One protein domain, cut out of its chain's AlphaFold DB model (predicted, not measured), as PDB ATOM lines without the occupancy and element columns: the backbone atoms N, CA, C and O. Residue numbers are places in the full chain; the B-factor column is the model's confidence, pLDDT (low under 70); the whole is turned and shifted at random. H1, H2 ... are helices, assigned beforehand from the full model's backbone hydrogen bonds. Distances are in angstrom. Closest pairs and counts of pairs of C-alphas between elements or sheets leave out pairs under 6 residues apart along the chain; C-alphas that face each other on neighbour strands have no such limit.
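This is residues 138 to 196 of the 292 residues of an uncharacterized protein of Stentor coeruleus (UniProt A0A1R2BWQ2). Two long helices, H1 and H4, stand apart, and two shorter ones, H2 and H3, bridge them on one side. The 59 printed residues hold four named helices, H1 to H4, and no named strand: all helix. The whole is compact, radius of gyration of the C-alphas 10.7 A, spanning 29 by 20 by 17 A.

Start at H1, residues 138 to 152; with residues 148 to 152 alone it touches H2, residues 155 to 165, only at the corner, closest C-alphas Leu 151 and Asn 158, 4.7 A. H3, residues 168 to 176, touches H1, closest C-alphas Phe 148 and Glu 168, 7.4 A, at a shallow tilt of 12 degrees, opposite ways. H4, residues 181 to 195, touches H2, closest C-alphas Phe 161 and Phe 190, 5.8 A. H3 and H4 form a hairpin, closest C-alphas Tyr 171 and Pro 183, 6.3 A; H4 touches H3 with residues 182 to 183 alone. H1 and H4 are apart. In H1, H2, H3 and H4 every O i to N i+4 pair is within hydrogen-bond range.

Find C-alpha 138 at (295.108, 384.645, 345.258); H1 runs 21.1 A from there. H2 is 14.8 A long and H3 12.5 A. H4 runs 20.8 A to C-alpha 195 at (321.162, 377.076, 343.967).

The C-alphas farthest apart, Ser 177 and Glu 196, are 30.8 A apart. The printed part has no cut, its three links are tight, and residue 196 alone is under pLDDT 70.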
ATOM      1  N   ILE A 138     295.504 385.637 346.273       81.94
ATOM      2  CA  ILE A 138     295.108 384.645 345.258       81.94
ATOM      3  C   ILE A 138     296.255 384.317 344.289       81.94
ATOM      4  O   ILE A 138     296.443 383.154 343.929       81.94
ATOM      5  N   LYS A 139     297.037 385.310 343.843       85.44
ATOM      6  CA  LYS A 139     298.204 385.067 342.977       85.44
ATOM      7  C   LYS A 139     299.296 384.318 343.738       85.44
ATOM      8  O   LYS A 139     299.833 383.355 343.197       85.44
ATOM      9  N   ILE A 140     299.582 384.709 344.984       87.75
ATOM     10  CA  ILE A 140     300.561 384.004 345.827       87.75
ATOM     11  C   ILE A 140     300.130 382.553 346.049       87.75
ATOM     12  O   ILE A 140     300.956 381.655 345.882       87.75
ATOM     13  N   PHE A 141     298.852 382.302 346.338       88.44
ATOM     14  CA  PHE A 141     298.310 380.950 346.470       88.44
ATOM     15  C   PHE A 141     298.530 380.132 345.202       88.44
ATOM     16  O   PHE A 141     299.106 379.050 345.277       88.44
ATOM     17  N   LYS A 142     298.167 380.671 344.030       89.69
ATOM     18  CA  LYS A 142     298.363 379.982 342.744       89.69
ATOM     19  C   LYS A 142     299.824 379.599 342.506       89.69
ATOM     20  O   LYS A 142     300.099 378.454 342.155       89.69
ATOM     21  N   PHE A 143     300.763 380.523 342.713       91.38
ATOM     22  CA  PHE A 143     302.187 380.229 342.526       91.38
ATOM     23  C   PHE A 143     302.731 379.254 343.570       91.38
ATOM     24  O   PHE A 143     303.509 378.368 343.226       91.38
ATOM     25  N   SER A 144     302.278 379.365 344.816       92.00
ATOM     26  CA  SER A 144     302.664 378.447 345.888       92.00
ATOM     27  C   SER A 144     302.181 377.026 345.591       92.00
ATOM     28  O   SER A 144     302.957 376.083 345.703       92.00
ATOM     29  N   SER A 145     300.951 376.853 345.097       91.88
ATOM     30  CA  SER A 145     300.446 375.546 344.655       91.88
ATOM     31  C   SER A 145     301.274 374.951 343.512       91.88
ATOM     32  O   SER A 145     301.562 373.755 343.524       91.88
ATOM     33  N   ILE A 146     301.705 375.773 342.547       93.56
ATOM     34  CA  ILE A 146     302.605 375.324 341.472       93.56
ATOM     35  C   ILE A 146     303.952 374.876 342.055       93.56
ATOM     36  O   ILE A 146     304.445 373.810 341.679       93.56
ATOM     37  N   LEU A 147     304.527 375.649 342.982       93.31
ATOM     38  CA  LEU A 147     305.779 375.306 343.659       93.31
ATOM     39  C   LEU A 147     305.665 373.958 344.379       93.31
ATOM     40  O   LEU A 147     306.470 373.071 344.109       93.31
ATOM     41  N   PHE A 148     304.646 373.757 345.217       93.12
ATOM     42  CA  PHE A 148     304.441 372.479 345.908       93.12
ATOM     43  C   PHE A 148     304.183 371.319 344.944       93.12
ATOM     44  O   PHE A 148     304.675 370.214 345.175       93.12
ATOM     45  N   GLY A 149     303.498 371.564 343.824       92.44
ATOM     46  CA  GLY A 149     303.374 370.584 342.745       92.44
ATOM     47  C   GLY A 149     304.734 370.163 342.176       92.44
ATOM     48  O   GLY A 149     304.963 368.981 341.930       92.44
ATOM     49  N   LYS A 150     305.674 371.104 342.016       92.06
ATOM     50  CA  LYS A 150     307.047 370.803 341.576       92.06
ATOM     51  C   LYS A 150     307.887 370.139 342.668       92.06
ATOM     52  O   LYS A 150     308.635 369.220 342.350       92.06
ATOM     53  N   LEU A 151     307.737 370.549 343.929       93.00
ATOM     54  CA  LEU A 151     308.420 369.932 345.070       93.00
ATOM     55  C   LEU A 151     308.029 368.459 345.216       93.00
ATOM     56  O   LEU A 151     308.903 367.617 345.385       93.00
ATOM     57  N   LYS A 152     306.747 368.112 345.050       91.44
ATOM     58  CA  LYS A 152     306.274 366.715 345.101       91.44
ATOM     59  C   LYS A 152     306.972 365.805 344.082       91.44
ATOM     60  O   LYS A 152     307.203 364.638 344.378       91.44
ATOM     61  N   ASN A 153     307.383 366.352 342.938       91.81
ATOM     62  CA  ASN A 153     308.112 365.614 341.902       91.81
ATOM     63  C   ASN A 153     309.619 365.477 342.184       91.81
ATOM     64  O   ASN A 153     310.302 364.732 341.485       91.81
ATOM     65  N   ASN A 154     310.160 366.194 343.175       90.88
ATOM     66  CA  ASN A 154     311.569 366.143 343.551       90.88
ATOM     67  C   ASN A 154     311.709 365.973 345.078       90.88
ATOM     68  O   ASN A 154     311.710 366.964 345.813       90.88
ATOM     69  N   PRO A 155     311.880 364.732 345.580       90.25
ATOM     70  CA  PRO A 155     311.940 364.452 347.015       90.25
ATOM     71  C   PRO A 155     313.060 365.192 347.754       90.25
ATOM     72  O   PRO A 155     312.898 365.524 348.927       90.25
ATOM     73  N   ALA A 156     314.187 365.461 347.083       89.94
ATOM     74  CA  ALA A 156     315.305 366.191 347.674       89.94
ATOM     75  C   ALA A 156     314.929 367.657 347.920       89.94
ATOM     76  O   ALA A 156     315.103 368.161 349.029       89.94
ATOM     77  N   TRP A 157     314.335 368.310 346.919       93.12
ATOM     78  CA  TRP A 157     313.837 369.679 347.058       93.12
ATOM     79  C   TRP A 157     312.682 369.759 348.046       93.12
ATOM     80  O   TRP A 157     312.645 370.678 348.855       93.12
ATOM     81  N   ASN A 158     311.771 368.783 348.028       92.12
ATOM     82  CA  ASN A 158     310.676 368.731 348.989       92.12
ATOM     83  C   ASN A 158     311.204 368.670 350.422       92.12
ATOM     84  O   ASN A 158     310.741 369.413 351.280       92.12
ATOM     85  N   ARG A 159     312.211 367.824 350.676       91.69
ATOM     86  CA  ARG A 159     312.840 367.717 351.995       91.69
ATOM     87  C   ARG A 159     313.498 369.033 352.411       91.69
ATOM     88  O   ARG A 159     313.230 369.471 353.522       91.69
ATOM     89  N   ALA A 160     314.290 369.655 351.534       92.25
ATOM     90  CA  ALA A 160     314.952 370.934 351.813       92.25
ATOM     91  C   ALA A 160     313.935 372.055 352.091       92.25
ATOM     92  O   ALA A 160     314.023 372.776 353.082       92.25
ATOM     93  N   PHE A 161     312.893 372.148 351.267       95.06
ATOM     94  CA  PHE A 161     311.837 373.132 351.465       95.06
ATOM     95  C   PHE A 161     311.075 372.901 352.778       95.06
ATOM     96  O   PHE A 161     310.816 373.847 353.517       95.06
ATOM     97  N   THR A 162     310.742 371.645 353.085       93.50
ATOM     98  CA  THR A 162     310.025 371.251 354.310       93.50
ATOM     99  C   THR A 162     310.877 371.505 355.557       93.50
ATOM    100  O   THR A 162     310.345 371.958 356.563       93.50
ATOM    101  N   SER A 163     312.202 371.313 355.506       93.69
ATOM    102  CA  SER A 163     313.073 371.656 356.641       93.69
ATOM    103  C   SER A 163     313.125 373.154 356.944       93.69
ATOM    104  O   SER A 163     313.307 373.518 358.101       93.69
ATOM    105  N   ILE A 164     312.940 374.011 355.936       93.31
ATOM    106  CA  ILE A 164     312.917 375.471 356.109       93.31
ATOM    107  C   ILE A 164     311.516 375.954 356.506       93.31
ATOM    108  O   ILE A 164     311.356 376.770 357.411       93.31
ATOM    109  N   SER A 165     310.491 375.463 355.808       91.56
ATOM    110  CA  SER A 165     309.120 375.984 355.897       91.56
ATOM    111  C   SER A 165     308.211 375.213 356.855       91.56
ATOM    112  O   SER A 165     307.074 375.633 357.060       91.56
ATOM    113  N   GLY A 166     308.683 374.104 357.425       91.06
ATOM    114  CA  GLY A 166     307.908 373.221 358.296       91.06
ATOM    115  C   GLY A 166     307.028 372.262 357.500       91.06
ATOM    116  O   GLY A 166     307.370 371.096 357.328       91.06
ATOM    117  N   SER A 167     305.899 372.742 356.983       91.31
ATOM    118  CA  SER A 167     304.947 371.935 356.212       91.31
ATOM    119  C   SER A 167     304.218 372.757 355.148       91.31
ATOM    120  O   SER A 167     304.144 373.985 355.222       91.31
ATOM    121  N   GLU A 168     303.631 372.072 354.160       91.62
ATOM    122  CA  GLU A 168     302.788 372.706 353.133       91.62
ATOM    123  C   GLU A 168     301.637 373.501 353.776       91.62
ATOM    124  O   GLU A 168     301.404 374.659 353.427       91.62
ATOM    125  N   SER A 169     300.977 372.927 354.787       91.56
ATOM    126  CA  SER A 169     299.891 373.579 355.525       91.56
ATOM    127  C   SER A 169     300.335 374.821 356.297       91.56
ATOM    128  O   SER A 169     299.627 375.826 356.279       91.56
ATOM    129  N   GLU A 170     301.493 374.783 356.962       91.19
ATOM    130  CA  GLU A 170     302.004 375.932 357.722       91.19
ATOM    131  C   GLU A 170     302.396 377.084 356.796       91.19
ATOM    132  O   GLU A 170     302.084 378.240 357.085       91.19
ATOM    133  N   TYR A 171     303.004 376.774 355.650       92.56
ATOM    134  CA  TYR A 171     303.350 377.777 354.648       92.56
ATOM    135  C   TYR A 171     302.098 378.482 354.097       92.56
ATOM    136  O   TYR A 171     302.046 379.712 354.028       92.56
ATOM    137  N   PHE A 172     301.046 377.727 353.763       91.62
ATOM    138  CA  PHE A 172     299.781 378.316 353.313       91.62
ATOM    139  C   PHE A 172     299.050 379.092 354.415       91.62
ATOM    140  O   PHE A 172     298.440 380.121 354.121       91.62
ATOM    141  N   ALA A 173     299.142 378.660 355.676       91.19
ATOM    142  CA  ALA A 173     298.586 379.402 356.806       91.19
ATOM    143  C   ALA A 173     299.243 380.787 356.958       91.19
ATOM    144  O   ALA A 173     298.539 381.774 357.172       91.19
ATOM    145  N   GLN A 174     300.563 380.881 356.761       90.12
ATOM    146  CA  GLN A 174     301.295 382.155 356.802       90.12
ATOM    147  C   GLN A 174     300.860 383.120 355.685       90.12
ATOM    148  O   GLN A 174     300.724 384.323 355.924       90.12
ATOM    149  N   ILE A 175     300.587 382.596 354.482       88.69
ATOM    150  CA  ILE A 175     300.041 383.381 353.362       88.69
ATOM    151  C   ILE A 175     298.609 383.840 353.671       88.69
ATOM    152  O   ILE A 175     298.272 384.993 353.407       88.69
ATOM    153  N   HIS A 176     297.771 382.967 354.244       86.38
ATOM    154  CA  HIS A 176     296.400 383.309 354.647       86.38
ATOM    155  C   HIS A 176     296.353 384.400 355.718       86.38
ATOM    156  O   HIS A 176     295.445 385.224 355.691       86.38
ATOM    157  N   SER A 177     297.322 384.425 356.636       87.44
ATOM    158  CA  SER A 177     297.434 385.467 357.662       87.44
ATOM    159  C   SER A 177     298.055 386.775 357.155       87.44
ATOM    160  O   SER A 177     298.434 387.608 357.972       87.44
ATOM    161  N   GLU A 178     298.242 386.925 355.836       81.19
ATOM    162  CA  GLU A 178     298.891 388.078 355.185       81.19
ATOM    163  C   GLU A 178     300.307 388.382 355.712       81.19
ATOM    164  O   GLU A 178     300.875 389.452 355.492       81.19
ATOM    165  N   ASN A 179     300.939 387.405 356.365       81.25
ATOM    166  CA  ASN A 179     302.302 387.516 356.861       81.25
ATOM    167  C   ASN A 179     303.261 387.028 355.776       81.25
ATOM    168  O   ASN A 179     303.841 385.952 355.886       81.25
ATOM    169  N   PHE A 180     303.418 387.809 354.706       86.44
ATOM    170  CA  PHE A 180     304.227 387.411 353.544       86.44
ATOM    171  C   PHE A 180     305.736 387.432 353.799       86.44
ATOM    172  O   PHE A 180     306.496 386.838 353.033       86.44
ATOM    173  N   LYS A 181     306.182 388.081 354.880       88.19
ATOM    174  CA  LYS A 181     307.603 388.211 355.210       88.19
ATOM    175  C   LYS A 181     308.252 386.850 355.453       88.19
ATOM    176  O   LYS A 181     309.303 386.577 354.882       88.19
ATOM    177  N   GLN A 182     307.629 385.997 356.267       89.94
ATOM    178  CA  GLN A 182     308.199 384.691 356.601       89.94
ATOM    179  C   GLN A 182     308.197 383.713 355.409       89.94
ATOM    180  O   GLN A 182     309.263 383.177 355.111       89.94
ATOM    181  N   PRO A 183     307.091 383.537 354.655       90.69
ATOM    182  CA  PRO A 183     307.074 382.746 353.424       90.69
ATOM    183  C   PRO A 183     308.118 383.200 352.407       90.69
ATOM    184  O   PRO A 183     308.797 382.367 351.813       90.69
ATOM    185  N   LEU A 184     308.287 384.516 352.232       91.25
ATOM    186  CA  LEU A 184     309.288 385.064 351.321       91.25
ATOM    187  C   LEU A 184     310.712 384.726 351.774       91.25
ATOM    188  O   LEU A 184     311.515 384.283 350.958       91.25
ATOM    189  N   LEU A 185     311.025 384.911 353.060       92.81
ATOM    190  CA  LEU A 185     312.337 384.561 353.613       92.81
ATOM    191  C   LEU A 185     312.627 383.065 353.466       92.81
ATOM    192  O   LEU A 185     313.707 382.701 353.008       92.81
ATOM    193  N   ASN A 186     311.649 382.216 353.779       93.50
ATOM    194  CA  ASN A 186     311.771 380.770 353.630       93.50
ATOM    195  C   ASN A 186     312.013 380.371 352.166       93.50
ATOM    196  O   ASN A 186     312.869 379.535 351.880       93.50
ATOM    197  N   LEU A 187     311.293 380.994 351.226       93.50
ATOM    198  CA  LEU A 187     311.471 380.747 349.797       93.50
ATOM    199  C   LEU A 187     312.857 381.185 349.312       93.50
ATOM    200  O   LEU A 187     313.490 380.463 348.545       93.50
ATOM    201  N   LEU A 188     313.344 382.344 349.759       93.31
ATOM    202  CA  LEU A 188     314.685 382.829 349.422       93.31
ATOM    203  C   LEU A 188     315.772 381.912 349.985       93.31
ATOM    204  O   LEU A 188     316.690 381.557 349.250       93.31
ATOM    205  N   GLN A 189     315.642 381.480 351.242       93.31
ATOM    206  CA  GLN A 189     316.563 380.516 351.842       93.31
ATOM    207  C   GLN A 189     316.578 379.206 351.049       93.31
ATOM    208  O   GLN A 189     317.649 378.702 350.721       93.31
ATOM    209  N   PHE A 190     315.405 378.697 350.669       94.75
ATOM    210  CA  PHE A 190     315.301 377.497 349.843       94.75
ATOM    211  C   PHE A 190     315.998 377.668 348.490       94.75
ATOM    212  O   PHE A 190     316.734 376.783 348.057       94.75
ATOM    213  N   ILE A 191     315.801 378.812 347.826       91.94
ATOM    214  CA  ILE A 191     316.484 379.113 346.566       91.94
ATOM    215  C   ILE A 191     317.997 379.116 346.780       91.94
ATOM    216  O   ILE A 191     318.699 378.537 345.959       91.94
ATOM    217  N   CYS A 192     318.506 379.709 347.862       89.81
ATOM    218  CA  CYS A 192     319.934 379.675 348.175       89.81
ATOM    219  C   CYS A 192     320.446 378.240 348.370       89.81
ATOM    220  O   CYS A 192     321.408 377.864 347.709       89.81
ATOM    221  N   GLU A 193     319.772 377.425 349.186       88.69
ATOM    222  CA  GLU A 193     320.181 376.038 349.463       88.69
ATOM    223  C   GLU A 193     320.160 375.149 348.211       88.69
ATOM    224  O   GLU A 193     321.010 374.278 348.043       88.69
ATOM    225  N   VAL A 194     319.205 375.369 347.303       87.81
ATOM    226  CA  VAL A 194     319.092 374.585 346.063       87.81
ATOM    227  C   VAL A 194     319.968 375.134 344.934       87.81
ATOM    228  O   VAL A 194     320.334 374.386 344.026       87.81
ATOM    229  N   SER A 195     320.305 376.427 344.969       81.12
ATOM    230  CA  SER A 195     321.162 377.076 343.967       81.12
ATOM    231  C   SER A 195     322.644 377.002 344.310       81.12
ATOM    232  O   SER A 195     323.460 377.361 343.458       81.12
ATOM    233  N   GLU A 196     323.013 376.573 345.522       68.50
ATOM    234  CA  GLU A 196     324.413 376.341 345.849       68.50
ATOM    235  C   GLU A 196     324.996 375.319 344.861       68.50
ATOM    236  O   GLU A 196     324.518 374.182 344.768       68.50
TER     237      GLU A 196